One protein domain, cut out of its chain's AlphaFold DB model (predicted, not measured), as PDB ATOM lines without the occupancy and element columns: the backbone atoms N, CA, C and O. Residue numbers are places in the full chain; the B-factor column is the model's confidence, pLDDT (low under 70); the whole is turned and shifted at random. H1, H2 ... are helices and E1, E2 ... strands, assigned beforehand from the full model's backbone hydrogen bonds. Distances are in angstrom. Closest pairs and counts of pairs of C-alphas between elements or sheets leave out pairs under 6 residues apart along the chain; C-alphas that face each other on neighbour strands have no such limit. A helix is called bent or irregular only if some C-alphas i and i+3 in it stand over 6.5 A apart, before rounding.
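This is residues 109 to 199 of the 426 residues of the protein "Hypothetical protein" of Chrysotila carterae (UniProt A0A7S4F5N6). What shape do these coordinates draw? One long helix, H2, makes the backbone of an open, loosely built shape; H3 packs steeply on its last turns, and E1 folds back alongside it. Near the far end of E1 stands H1, from which a long loop, residues 120 to 148, swings out and returns to H2, with residues 127 to 132 sticking out. What is it made of? The printed part has 91 residues with three named helices and one named strand, in the order H1, H2, H3, E1, and its class is mostly helix. How spread out is it? It is loose, with a radius of gyration of the C-alphas of 16.0 A and spans of 44 by 30 by 18 A.

What is near the first helix? H1, residues 109 to 119, touches no helix. It is apart from H2, residues 149 to 172, but only just, with the closest C-alphas 8.1 A apart; it is also apart from H3, residues 182 to 192. How do the other two helices meet? H2 touches H3 with residues 168 to 172 alone, and the closest C-alphas, those of Leu 168 and Phe 186, are 6.0 A apart. They run opposite ways at a steep tilt of 67 degrees, only just short of about perpendicular. Where does the strand run? E1, residues 194 to 197, pairs with no named strand and meets H3 only through their link. Its closest C-alpha to H2 is that of Gly 197, 5.5 A from that of Asp 160, and the closest C-alphas of E1 and H1 are those of Gly 197 and Val 109, 6.6 A apart. How complete are the helix backbones? The O i to N i+4 pairs within hydrogen-bond range are 5 of 7 in H1, 18 of 20 in H2 and 5 of 7 in H3.

Where does the first helix lie? H1 begins with C-alpha 109 at (43.549, -13.813, 19.397) and measures 15.7 A; it is irregular, with C-alphas 115 and 118 7.1 A apart. Where is the longest helix? H2 runs 34.5 A from C-alpha 149 at (48.454, -4.966, 4.598), with a kink of 30 degrees near residue 156, and is only just irregular, with C-alphas 153 and 156 6.9 A apart. What follows it? H3 measures 15.6 A and is irregular, with C-alphas 188 and 191 7.1 A apart. E1, 9.6 A long, ends at C-alpha 197, (43.988, -7.608, 21.616).

How large is it? The two C-alphas farthest apart, those of Ser 147 and Met 180, are 45.1 A apart, while those of Val 109 and Ser 199, the first and last printed, are 8.5 A apart. Which links are long? The link from H1 to H2 is long, with 29 residues; that from H2 to H3 is short, with 9, and that from H3 to E1 is tight, with 1. Is anything missing or uncertain? The printed part has no cut, its mean pLDDT is 92.2, and no printed residue is under 70.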
ATOM      1  N   VAL A 109      44.747 -14.658  19.546       94.38
ATOM      2  CA  VAL A 109      43.549 -13.813  19.397       94.38
ATOM      3  C   VAL A 109      43.364 -13.407  17.935       94.38
ATOM      4  O   VAL A 109      42.261 -13.538  17.409       94.38
ATOM      5  N   TRP A 110      44.448 -13.013  17.259       94.62
ATOM      6  CA  TRP A 110      44.445 -12.729  15.823       94.62
ATOM      7  C   TRP A 110      44.002 -13.945  15.002       94.62
ATOM      8  O   TRP A 110      43.039 -13.846  14.245       94.62
ATOM      9  N   ARG A 111      44.625 -15.115  15.205       95.00
ATOM     10  CA  ARG A 111      44.252 -16.337  14.467       95.00
ATOM     11  C   ARG A 111      42.781 -16.695  14.643       95.00
ATOM     12  O   ARG A 111      42.084 -16.906  13.658       95.00
ATOM     13  N   LYS A 112      42.277 -16.670  15.881       95.12
ATOM     14  CA  LYS A 112      40.854 -16.920  16.161       95.12
ATOM     15  C   LYS A 112      39.940 -15.896  15.493       95.12
ATOM     16  O   LYS A 112      38.855 -16.260  15.053       95.12
ATOM     17  N   PHE A 113      40.344 -14.627  15.442       94.25
ATOM     18  CA  PHE A 113      39.586 -13.585  14.755       94.25
ATOM     19  C   PHE A 113      39.494 -13.868  13.251       94.25
ATOM     20  O   PHE A 113      38.390 -13.874  12.711       94.25
ATOM     21  N   VAL A 114      40.621 -14.182  12.604       94.75
ATOM     22  CA  VAL A 114      40.676 -14.523  11.173       94.75
ATOM     23  C   VAL A 114      39.868 -15.786  10.867       94.75
ATOM     24  O   VAL A 114      39.049 -15.778   9.953       94.75
ATOM     25  N   GLU A 115      40.040 -16.846  11.659       94.69
ATOM     26  CA  GLU A 115      39.303 -18.110  11.519       94.69
ATOM     27  C   GLU A 115      37.790 -17.912  11.679       94.69
ATOM     28  O   GLU A 115      36.995 -18.527  10.968       94.69
ATOM     29  N   ARG A 116      37.376 -17.043  12.608       94.56
ATOM     30  CA  ARG A 116      35.962 -16.792  12.899       94.56
ATOM     31  C   ARG A 116      35.318 -15.811  11.927       94.56
ATOM     32  O   ARG A 116      34.103 -15.891  11.752       94.56
ATOM     33  N   TRP A 117      36.076 -14.912  11.299       94.06
ATOM     34  CA  TRP A 117      35.531 -13.833  10.470       94.06
ATOM     35  C   TRP A 117      34.496 -14.298   9.432       94.06
ATOM     36  O   TRP A 117      33.417 -13.709   9.392       94.06
ATOM     37  N   PRO A 118      34.723 -15.389   8.671       94.75
ATOM     38  CA  PRO A 118      33.760 -15.858   7.675       94.75
ATOM     39  C   PRO A 118      32.444 -16.390   8.254       94.75
ATOM     40  O   PRO A 118      31.486 -16.566   7.505       94.75
ATOM     41  N   SER A 119      32.397 -16.680   9.560       94.81
ATOM     42  CA  SER A 119      31.192 -17.171  10.242       94.81
ATOM     43  C   SER A 119      30.241 -16.058  10.685       94.81
ATOM     44  O   SER A 119      29.114 -16.353  11.074       94.81
ATOM     45  N   PHE A 120      30.685 -14.800  10.649       95.19
ATOM     46  CA  PHE A 120      29.859 -13.663  11.031       95.19
ATOM     47  C   PHE A 120      28.793 -13.366   9.978       95.19
ATOM     48  O   PHE A 120      29.045 -13.416   8.772       95.19
ATOM     49  N   GLU A 121      27.604 -12.997  10.441       96.31
ATOM     50  CA  GLU A 121      26.506 -12.576   9.585       96.31
ATOM     51  C   GLU A 121      26.084 -11.147   9.926       96.31
ATOM     52  O   GLU A 121      26.110 -10.713  11.072       96.31
ATOM     53  N   ALA A 122      25.621 -10.394   8.930       95.81
ATOM     54  CA  ALA A 122      25.155  -9.022   9.113       95.81
ATOM     55  C   ALA A 122      24.039  -8.915  10.162       95.81
ATOM     56  O   ALA A 122      23.949  -7.913  10.867       95.81
ATOM     57  N   LYS A 123      23.221  -9.964  10.311       96.31
ATOM     58  CA  LYS A 123      22.168 -10.030  11.334       96.31
ATOM     59  C   LYS A 123      22.715  -9.985  12.767       96.31
ATOM     60  O   LYS A 123      21.972  -9.592  13.658       96.31
ATOM     61  N   ASP A 124      23.979 -10.352  12.978       94.38
ATOM     62  CA  ASP A 124      24.624 -10.335  14.294       94.38
ATOM     63  C   ASP A 124      24.999  -8.902  14.724       94.38
ATOM     64  O   ASP A 124      25.184  -8.639  15.909       94.38
ATOM     65  N   PHE A 125      25.087  -7.964  13.770       94.06
ATOM     66  CA  PHE A 125      25.546  -6.588  14.004       94.06
ATOM     67  C   PHE A 125      24.468  -5.543  13.714       94.06
ATOM     68  O   PHE A 125      24.293  -4.610  14.495       94.06
ATOM     69  N   ASN A 126      23.723  -5.692  12.615       96.88
ATOM     70  CA  ASN A 126      22.759  -4.696  12.135       96.88
ATOM     71  C   ASN A 126      21.701  -4.268  13.168       96.88
ATOM     72  O   ASN A 126      21.379  -3.083  13.173       96.88
ATOM     73  N   PRO A 127      21.195  -5.132  14.075       97.31
ATOM     74  CA  PRO A 127      20.278  -4.700  15.135       97.31
ATOM     75  C   PRO A 127      20.866  -3.669  16.111       97.31
ATOM     76  O   PRO A 127      20.116  -2.999  16.817       97.31
ATOM     77  N   HIS A 128      22.194  -3.546  16.169       93.88
ATOM     78  CA  HIS A 128      22.921  -2.635  17.056       93.88
ATOM     79  C   HIS A 128      23.483  -1.407  16.328       93.88
ATOM     80  O   HIS A 128      24.124  -0.564  16.955       93.88
ATOM     81  N   LEU A 129      23.265  -1.301  15.015       93.06
ATOM     82  CA  LEU A 129      23.792  -0.231  14.177       93.06
ATOM     83  C   LEU A 129      22.650   0.660  13.667       93.06
ATOM     84  O   LEU A 129      21.572   0.154  13.355       93.06
ATOM     85  N   PRO A 130      22.874   1.979  13.522       95.44
ATOM     86  CA  PRO A 130      21.939   2.839  12.807       95.44
ATOM     87  C   PRO A 130      21.694   2.335  11.380       95.44
ATOM     88  O   PRO A 130      22.612   1.807  10.753       95.44
ATOM     89  N   ASP A 131      20.502   2.575  10.827       95.00
ATOM     90  CA  ASP A 131      20.111   2.093   9.489       95.00
ATOM     91  C   ASP A 131      21.140   2.422   8.390       95.00
ATOM     92  O   ASP A 131      21.387   1.622   7.493       95.00
ATOM     93  N   TYR A 132      21.792   3.582   8.483       94.81
ATOM     94  CA  TYR A 132      22.793   4.056   7.522       94.81
ATOM     95  C   TYR A 132      24.208   3.472   7.730       94.81
ATOM     96  O   TYR A 132      25.099   3.763   6.938       94.81
ATOM     97  N   TRP A 133      24.413   2.661   8.773       95.44
ATOM     98  CA  TRP A 133      25.658   1.936   9.084       95.44
ATOM     99  C   TRP A 133      25.507   0.419   8.956       95.44
ATOM    100  O   TRP A 133      26.473  -0.307   9.183       95.44
ATOM    101  N   GLN A 134      24.313  -0.072   8.622       95.81
ATOM    102  CA  GLN A 134      24.081  -1.503   8.482       95.81
ATOM    103  C   GLN A 134      24.997  -2.100   7.412       95.81
ATOM    104  O   GLN A 134      25.146  -1.574   6.307       95.81
ATOM    105  N   VAL A 135      25.610  -3.225   7.757       95.50
ATOM    106  CA  VAL A 135      26.538  -3.953   6.897       95.50
ATOM    107  C   VAL A 135      25.799  -5.039   6.121       95.50
ATOM    108  O   VAL A 135      24.692  -5.452   6.471       95.50
ATOM    109  N   ASN A 136      26.409  -5.521   5.039       95.06
ATOM    110  CA  ASN A 136      25.892  -6.640   4.256       95.06
ATOM    111  C   ASN A 136      26.661  -7.935   4.567       95.06
ATOM    112  O   ASN A 136      27.798  -7.910   5.032       95.06
ATOM    113  N   ASN A 137      26.064  -9.091   4.260       92.75
ATOM    114  CA  ASN A 137      26.714 -10.394   4.474       92.75
ATOM    115  C   ASN A 137      27.980 -10.593   3.626       92.75
ATOM    116  O   ASN A 137      28.758 -11.505   3.896       92.75
ATOM    117  N   THR A 138      28.185  -9.794   2.577       93.81
ATOM    118  CA  THR A 138      29.390  -9.887   1.745       93.81
ATOM    119  C   THR A 138      30.619  -9.298   2.428       93.81
ATOM    120  O   THR A 138      31.717  -9.708   2.083       93.81
ATOM    121  N   LEU A 139      30.454  -8.416   3.425       91.69
ATOM    122  CA  LEU A 139      31.563  -7.867   4.215       91.69
ATOM    123  C   LEU A 139      32.427  -8.969   4.849       91.69
ATOM    124  O   LEU A 139      33.649  -8.850   4.924       91.69
ATOM    125  N   PHE A 140      31.790 -10.054   5.287       92.81
ATOM    126  CA  PHE A 140      32.451 -11.147   5.995       92.81
ATOM    127  C   PHE A 140      33.041 -12.217   5.065       92.81
ATOM    128  O   PHE A 140      33.639 -13.183   5.528       92.81
ATOM    129  N   LYS A 141      32.897 -12.071   3.739       91.56
ATOM    130  CA  LYS A 141      33.255 -13.107   2.761       91.56
ATOM    131  C   LYS A 141      34.414 -12.679   1.872       91.56
ATOM    132  O   LYS A 141      34.457 -11.552   1.396       91.56
ATOM    133  N   GLY A 142      35.312 -13.623   1.586       85.44
ATOM    134  CA  GLY A 142      36.350 -13.468   0.558       85.44
ATOM    135  C   GLY A 142      37.452 -12.456   0.883       85.44
ATOM    136  O   GLY A 142      38.223 -12.112  -0.006       85.44
ATOM    137  N   PHE A 143      37.533 -11.977   2.126       89.94
ATOM    138  CA  PHE A 143      38.613 -11.103   2.562       89.94
ATOM    139  C   PHE A 143      39.810 -11.934   3.034       89.94
ATOM    140  O   PHE A 143      39.683 -12.747   3.950       89.94
ATOM    141  N   ASP A 144      40.970 -11.718   2.419       90.12
ATOM    142  CA  ASP A 144      42.210 -12.390   2.799       90.12
ATOM    143  C   ASP A 144      42.982 -11.566   3.842       90.12
ATOM    144  O   ASP A 144      43.671 -10.593   3.531       90.12
ATOM    145  N   PHE A 145      42.874 -11.970   5.107       90.94
ATOM    146  CA  PHE A 145      43.610 -11.357   6.215       90.94
ATOM    147  C   PHE A 145      45.115 -11.652   6.194       90.94
ATOM    148  O   PHE A 145      45.882 -10.930   6.836       90.94
ATOM    149  N   ASN A 146      45.551 -12.689   5.477       85.88
ATOM    150  CA  ASN A 146      46.953 -13.087   5.462       85.88
ATOM    151  C   ASN A 146      47.774 -12.170   4.553       85.88
ATOM    152  O   ASN A 146      48.876 -11.781   4.930       85.88
ATOM    153  N   SER A 147      47.223 -11.769   3.404       84.06
ATOM    154  CA  SER A 147      47.899 -10.872   2.454       84.06
ATOM    155  C   SER A 147      47.539  -9.387   2.614       84.06
ATOM    156  O   SER A 147      48.256  -8.521   2.112       84.06
ATOM    157  N   SER A 148      46.456  -9.049   3.324       88.56
ATOM    158  CA  SER A 148      45.991  -7.660   3.430       88.56
ATOM    159  C   SER A 148      46.832  -6.807   4.384       88.56
ATOM    160  O   SER A 148      46.631  -6.819   5.601       88.56
ATOM    161  N   ALA A 149      47.699  -5.958   3.827       84.56
ATOM    162  CA  ALA A 149      48.454  -4.966   4.598       84.56
ATOM    163  C   ALA A 149      47.540  -4.054   5.439       84.56
ATOM    164  O   ALA A 149      47.842  -3.775   6.592       84.56
ATOM    165  N   ILE A 150      46.373  -3.647   4.921       87.31
ATOM    166  CA  ILE A 150      45.425  -2.796   5.668       87.31
ATOM    167  C   ILE A 150      44.927  -3.506   6.929       87.31
ATOM    168  O   ILE A 150      44.859  -2.899   8.000       87.31
ATOM    169  N   ALA A 151      44.584  -4.790   6.830       90.75
ATOM    170  CA  ALA A 151      44.103  -5.528   7.988       90.75
ATOM    171  C   ALA A 151      45.203  -5.707   9.040       90.75
ATOM    172  O   ALA A 151      44.977  -5.491  10.233       90.75
ATOM    173  N   ARG A 152      46.403  -6.055   8.568       90.06
ATOM    174  CA  ARG A 152      47.544  -6.417   9.408       90.06
ATOM    175  C   ARG A 152      48.241  -5.224  10.057       90.06
ATOM    176  O   ARG A 152      48.628  -5.311  11.221       90.06
ATOM    177  N   GLU A 153      48.379  -4.125   9.321       88.62
ATOM    178  CA  GLU A 153      49.113  -2.918   9.727       88.62
ATOM    179  C   GLU A 153      48.186  -1.827  10.297       88.62
ATOM    180  O   GLU A 153      48.667  -0.876  10.898       88.62
ATOM    181  N   THR A 154      46.859  -1.907  10.118       89.94
ATOM    182  CA  THR A 154      45.938  -0.831  10.554       89.94
ATOM    183  C   THR A 154      44.696  -1.341  11.280       89.94
ATOM    184  O   THR A 154      44.386  -0.864  12.375       89.94
ATOM    185  N   ALA A 155      43.964  -2.304  10.713       92.00
ATOM    186  CA  ALA A 155      42.681  -2.721  11.284       92.00
ATOM    187  C   ALA A 155      42.838  -3.382  12.661       92.00
ATOM    188  O   ALA A 155      42.047  -3.097  13.556       92.00
ATOM    189  N   ALA A 156      43.883  -4.195  12.860       94.06
ATOM    190  CA  ALA A 156      44.184  -4.797  14.160       94.06
ATOM    191  C   ALA A 156      44.381  -3.738  15.266       94.06
ATOM    192  O   ALA A 156      43.790  -3.850  16.336       94.06
ATOM    193  N   PHE A 157      45.135  -2.668  14.990       94.56
ATOM    194  CA  PHE A 157      45.303  -1.562  15.942       94.56
ATOM    195  C   PHE A 157      44.007  -0.775  16.155       94.56
ATOM    196  O   PHE A 157      43.716  -0.358  17.272       94.56
ATOM    197  N   THR A 158      43.208  -0.598  15.101       95.44
ATOM    198  CA  THR A 158      41.913   0.093  15.191       95.44
ATOM    199  C   THR A 158      40.939  -0.683  16.077       95.44
ATOM    200  O   THR A 158      40.268  -0.094  16.922       95.44
ATOM    201  N   PHE A 159      40.891  -2.009  15.926       95.00
ATOM    202  CA  PHE A 159      40.096  -2.881  16.786       95.00
ATOM    203  C   PHE A 159      40.519  -2.739  18.249       95.00
ATOM    204  O   PHE A 159      39.673  -2.535  19.117       95.00
ATOM    205  N   ASP A 160      41.824  -2.782  18.516       95.69
ATOM    206  CA  ASP A 160      42.347  -2.671  19.876       95.69
ATOM    207  C   ASP A 160      42.088  -1.296  20.492       95.69
ATOM    208  O   ASP A 160      41.787  -1.213  21.680       95.69
ATOM    209  N   ALA A 161      42.119  -0.222  19.701       95.00
ATOM    210  CA  ALA A 161      41.750   1.112  20.167       95.00
ATOM    211  C   ALA A 161      40.275   1.177  20.605       95.00
ATOM    212  O   ALA A 161      39.964   1.725  21.663       95.00
ATOM    213  N   VAL A 162      39.363   0.574  19.831       95.38
ATOM    214  CA  VAL A 162      37.937   0.496  20.191       95.38
ATOM    215  C   VAL A 162      37.729  -0.392  21.419       95.38
ATOM    216  O   VAL A 162      36.981  -0.019  22.322       95.38
ATOM    217  N   ALA A 163      38.413  -1.536  21.491       95.19
ATOM    218  CA  ALA A 163      38.357  -2.428  22.645       95.19
ATOM    219  C   ALA A 163      38.869  -1.738  23.919       95.19
ATOM    220  O   ALA A 163      38.204  -1.792  24.951       95.19
ATOM    221  N   ALA A 164      39.994  -1.022  23.840       94.50
ATOM    222  CA  ALA A 164      40.533  -0.233  24.943       94.50
ATOM    223  C   ALA A 164      39.536   0.836  25.410       94.50
ATOM    224  O   ALA A 164      39.267   0.950  26.606       94.50
ATOM    225  N   ALA A 165      38.931   1.576  24.477       93.44
ATOM    226  CA  ALA A 165      37.925   2.579  24.809       93.44
ATOM    227  C   ALA A 165      36.694   1.962  25.496       93.44
ATOM    228  O   ALA A 165      36.191   2.517  26.473       93.44
ATOM    229  N   ALA A 166      36.233   0.797  25.034       92.62
ATOM    230  CA  ALA A 166      35.127   0.082  25.662       92.62
ATOM    231  C   ALA A 166      35.479  -0.396  27.080       92.62
ATOM    232  O   ALA A 166      34.690  -0.209  28.004       92.62
ATOM    233  N   LEU A 167      36.678  -0.954  27.279       93.56
ATOM    234  CA  LEU A 167      37.155  -1.384  28.598       93.56
ATOM    235  C   LEU A 167      37.262  -0.206  29.575       93.56
ATOM    236  O   LEU A 167      36.840  -0.333  30.724       93.56
ATOM    237  N   LEU A 168      37.742   0.955  29.117       92.00
ATOM    238  CA  LEU A 168      37.757   2.176  29.927       92.00
ATOM    239  C   LEU A 168      36.368   2.663  30.285       92.00
ATOM    240  O   LEU A 168      36.118   3.002  31.438       92.00
ATOM    241  N   ALA A 169      35.460   2.686  29.313       92.31
ATOM    242  CA  ALA A 169      34.086   3.088  29.564       92.31
ATOM    243  C   ALA A 169      33.438   2.183  30.623       92.31
ATOM    244  O   ALA A 169      32.804   2.691  31.546       92.31
ATOM    245  N   CYS A 170      33.667   0.868  30.552       91.94
ATOM    246  CA  CYS A 170      33.214  -0.085  31.565       91.94
ATOM    247  C   CYS A 170      33.861   0.152  32.938       91.94
ATOM    248  O   CYS A 170      33.191  -0.000  33.955       91.94
ATOM    249  N   ALA A 171      35.137   0.539  32.991       91.50
ATOM    250  CA  ALA A 171      35.818   0.834  34.250       91.50
ATOM    251  C   ALA A 171      35.282   2.113  34.922       91.50
ATOM    252  O   ALA A 171      35.138   2.155  36.142       91.50
ATOM    253  N   VAL A 172      34.944   3.139  34.134       93.12
ATOM    254  CA  VAL A 172      34.404   4.415  34.635       93.12
ATOM    255  C   VAL A 172      32.913   4.323  34.967       93.12
ATOM    256  O   VAL A 172      32.449   4.935  35.928       93.12
ATOM    257  N   ALA A 173      32.148   3.568  34.179       92.81
ATOM    258  CA  ALA A 173      30.700   3.425  34.307       92.81
ATOM    259  C   ALA A 173      30.284   1.940  34.383       92.81
ATOM    260  O   ALA A 173      29.549   1.462  33.514       92.81
ATOM    261  N   PRO A 174      30.685   1.195  35.435       87.94
ATOM    262  CA  PRO A 174      30.466  -0.255  35.522       87.94
ATOM    263  C   PRO A 174      28.985  -0.658  35.536       87.94
ATOM    264  O   PRO A 174      28.637  -1.760  35.125       87.94
ATOM    265  N   ASN A 175      28.103   0.254  35.959       89.31
ATOM    266  CA  ASN A 175      26.653   0.049  36.002       89.31
ATOM    267  C   ASN A 175      25.914   0.730  34.829       89.31
ATOM    268  O   ASN A 175      24.697   0.886  34.875       89.31
ATOM    269  N   GLY A 176      26.635   1.223  33.815       83.00
ATOM    270  CA  GLY A 176      26.077   1.896  32.633       83.00
ATOM    271  C   GLY A 176      25.619   3.345  32.839       83.00
ATOM    272  O   GLY A 176      25.331   4.039  31.866       83.00
ATOM    273  N   SER A 177      25.574   3.842  34.079       89.38
ATOM    274  CA  SER A 177      25.311   5.260  34.356       89.38
ATOM    275  C   SER A 177      26.585   6.079  34.169       89.38
ATOM    276  O   SER A 177      27.577   5.834  34.856       89.38
ATOM    277  N   LEU A 178      26.561   7.051  33.256       90.50
ATOM    278  CA  LEU A 178      27.705   7.925  32.999       90.50
ATOM    279  C   LEU A 178      27.845   8.964  34.128       90.50
ATOM    280  O   LEU A 178      26.904   9.733  34.352       90.50
ATOM    281  N   PRO A 179      28.985   9.031  34.837       91.06
ATOM    282  CA  PRO A 179      29.239  10.099  35.796       91.06
ATOM    283  C   PRO A 179      29.374  11.454  35.084       91.06
ATOM    284  O   PRO A 179      29.780  11.526  33.924       91.06
ATOM    285  N   MET A 180      29.079  12.552  35.790       93.44
ATOM    286  CA  MET A 180      29.182  13.908  35.221       93.44
ATOM    287  C   MET A 180      30.595  14.241  34.717       93.44
ATOM    288  O   MET A 180      30.739  14.980  33.748       93.44
ATOM    289  N   ASN A 181      31.630  13.670  35.334       93.88
ATOM    290  CA  ASN A 181      33.035  13.838  34.964       93.88
ATOM    291  C   ASN A 181      33.582  12.662  34.126       93.88
ATOM    292  O   ASN A 181      34.782  12.399  34.157       93.88
ATOM    293  N   PHE A 182      32.728  11.956  33.367       93.06
ATOM    294  CA  PHE A 182      33.116  10.764  32.597       93.06
ATOM    295  C   PHE A 182      34.391  10.957  31.770       93.06
ATOM    296  O   PHE A 182      35.262  10.099  31.811       93.06
ATOM    297  N   GLY A 183      34.534  12.078  31.054       90.94
ATOM    298  CA  GLY A 183      35.719  12.328  30.224       90.94
ATOM    299  C   GLY A 183      37.024  12.408  31.026       90.94
ATOM    300  O   GLY A 183      38.035  11.849  30.609       90.94
ATOM    301  N   GLU A 184      37.003  13.054  32.193       91.88
ATOM    302  CA  GLU A 184      38.177  13.155  33.072       91.88
ATOM    303  C   GLU A 184      38.531  11.791  33.669       91.88
ATOM    304  O   GLU A 184      39.690  11.377  33.637       91.88
ATOM    305  N   GLU A 185      37.524  11.059  34.150       90.38
ATOM    306  CA  GLU A 185      37.698   9.711  34.693       90.38
ATOM    307  C   GLU A 185      38.185   8.722  33.633       90.38
ATOM    308  O   GLU A 185      39.048   7.888  33.909       90.38
ATOM    309  N   PHE A 186      37.700   8.848  32.397       90.75
ATOM    310  CA  PHE A 186      38.122   8.038  31.259       90.75
ATOM    311  C   PHE A 186      39.614   8.210  30.978       90.75
ATOM    312  O   PHE A 186      40.346   7.224  30.891       90.75
ATOM    313  N   ILE A 187      40.089   9.457  30.902       89.12
ATOM    314  CA  ILE A 187      41.511   9.748  30.688       89.12
ATOM    315  C   ILE A 187      42.353   9.312  31.888       89.12
ATOM    316  O   ILE A 187      43.437   8.765  31.693       89.12
ATOM    317  N   ARG A 188      41.867   9.505  33.120       87.56
ATOM    318  CA  ARG A 188      42.570   9.078  34.338       87.56
ATOM    319  C   ARG A 188      42.718   7.557  34.428       87.56
ATOM    320  O   ARG A 188      43.725   7.069  34.927       87.56
ATOM    321  N   THR A 189      41.739   6.808  33.926       86.75
ATOM    322  CA  THR A 189      41.700   5.342  34.038       86.75
ATOM    323  C   THR A 189      42.566   4.634  32.988       86.75
ATOM    324  O   THR A 189      42.821   3.439  33.124       86.75
ATOM    325  N   LYS A 190      43.079   5.345  31.970       84.81
ATOM    326  CA  LYS A 190      43.868   4.764  30.860       84.81
ATOM    327  C   LYS A 190      45.073   3.927  31.304       84.81
ATOM    328  O   LYS A 190      45.366   2.915  30.675       84.81
ATOM    329  N   GLU A 191      45.724   4.313  32.402       80.44
ATOM    330  CA  GLU A 191      46.907   3.628  32.946       80.44
ATOM    331  C   GLU A 191      46.589   2.226  33.494       80.44
ATOM    332  O   GLU A 191      47.485   1.402  33.644       80.44
ATOM    333  N   ASN A 192      45.314   1.933  33.767       80.00
ATOM    334  CA  ASN A 192      44.880   0.657  34.335       80.00
ATOM    335  C   ASN A 192      44.511  -0.387  33.272       80.00
ATOM    336  O   ASN A 192      44.028  -1.466  33.620       80.00
ATOM    337  N   ILE A 193      44.686  -0.080  31.982       88.19
ATOM    338  CA  ILE A 193      44.398  -1.041  30.920       88.19
ATOM    339  C   ILE A 193      45.612  -1.924  30.653       88.19
ATOM    340  O   ILE A 193      46.670  -1.455  30.237       88.19
ATOM    341  N   ASP A 194      45.378  -3.223  30.773       93.56
ATOM    342  CA  ASP A 194      46.248  -4.280  30.284       93.56
ATOM    343  C   ASP A 194      45.364  -5.407  29.742       93.56
ATOM    344  O   ASP A 194      44.628  -6.054  30.492       93.56
ATOM    345  N   PHE A 195      45.376  -5.608  28.427       94.50
ATOM    346  CA  PHE A 195      44.613  -6.679  27.788       94.50
ATOM    347  C   PHE A 195      45.346  -7.242  26.575       94.50
ATOM    348  O   PHE A 195      46.281  -6.643  26.052       94.50
ATOM    349  N   VAL A 196      44.906  -8.411  26.110       94.31
ATOM    350  CA  VAL A 196      45.406  -9.023  24.874       94.31
ATOM    351  C   VAL A 196      44.391  -8.783  23.761       94.31
ATOM    352  O   VAL A 196      43.294  -9.342  23.784       94.31
ATOM    353  N   GLY A 197      44.764  -7.943  22.802       94.88
ATOM    354  CA  GLY A 197      43.988  -7.608  21.616       94.88
ATOM    355  C   GLY A 197      44.434  -8.363  20.359       94.88
ATOM    356  O   GLY A 197      45.220  -9.318  20.407       94.88
ATOM    357  N   LEU A 198      43.946  -7.915  19.203       95.19
ATOM    358  CA  LEU A 198      44.365  -8.423  17.894       95.19
ATOM    359  C   LEU A 198      45.835  -8.115  17.614       95.19
ATOM    360  O   LEU A 198      46.505  -8.916  16.965       95.19
ATOM    361  N   SER A 199      46.351  -7.008  18.153       93.81
ATOM    362  CA  SER A 199      47.747  -6.593  18.016       93.81
ATOM    363  C   SER A 199      48.685  -7.079  19.123       93.81
ATOM    364  O   SER A 199      49.786  -6.551  19.286       93.81
TER     365      SER A 199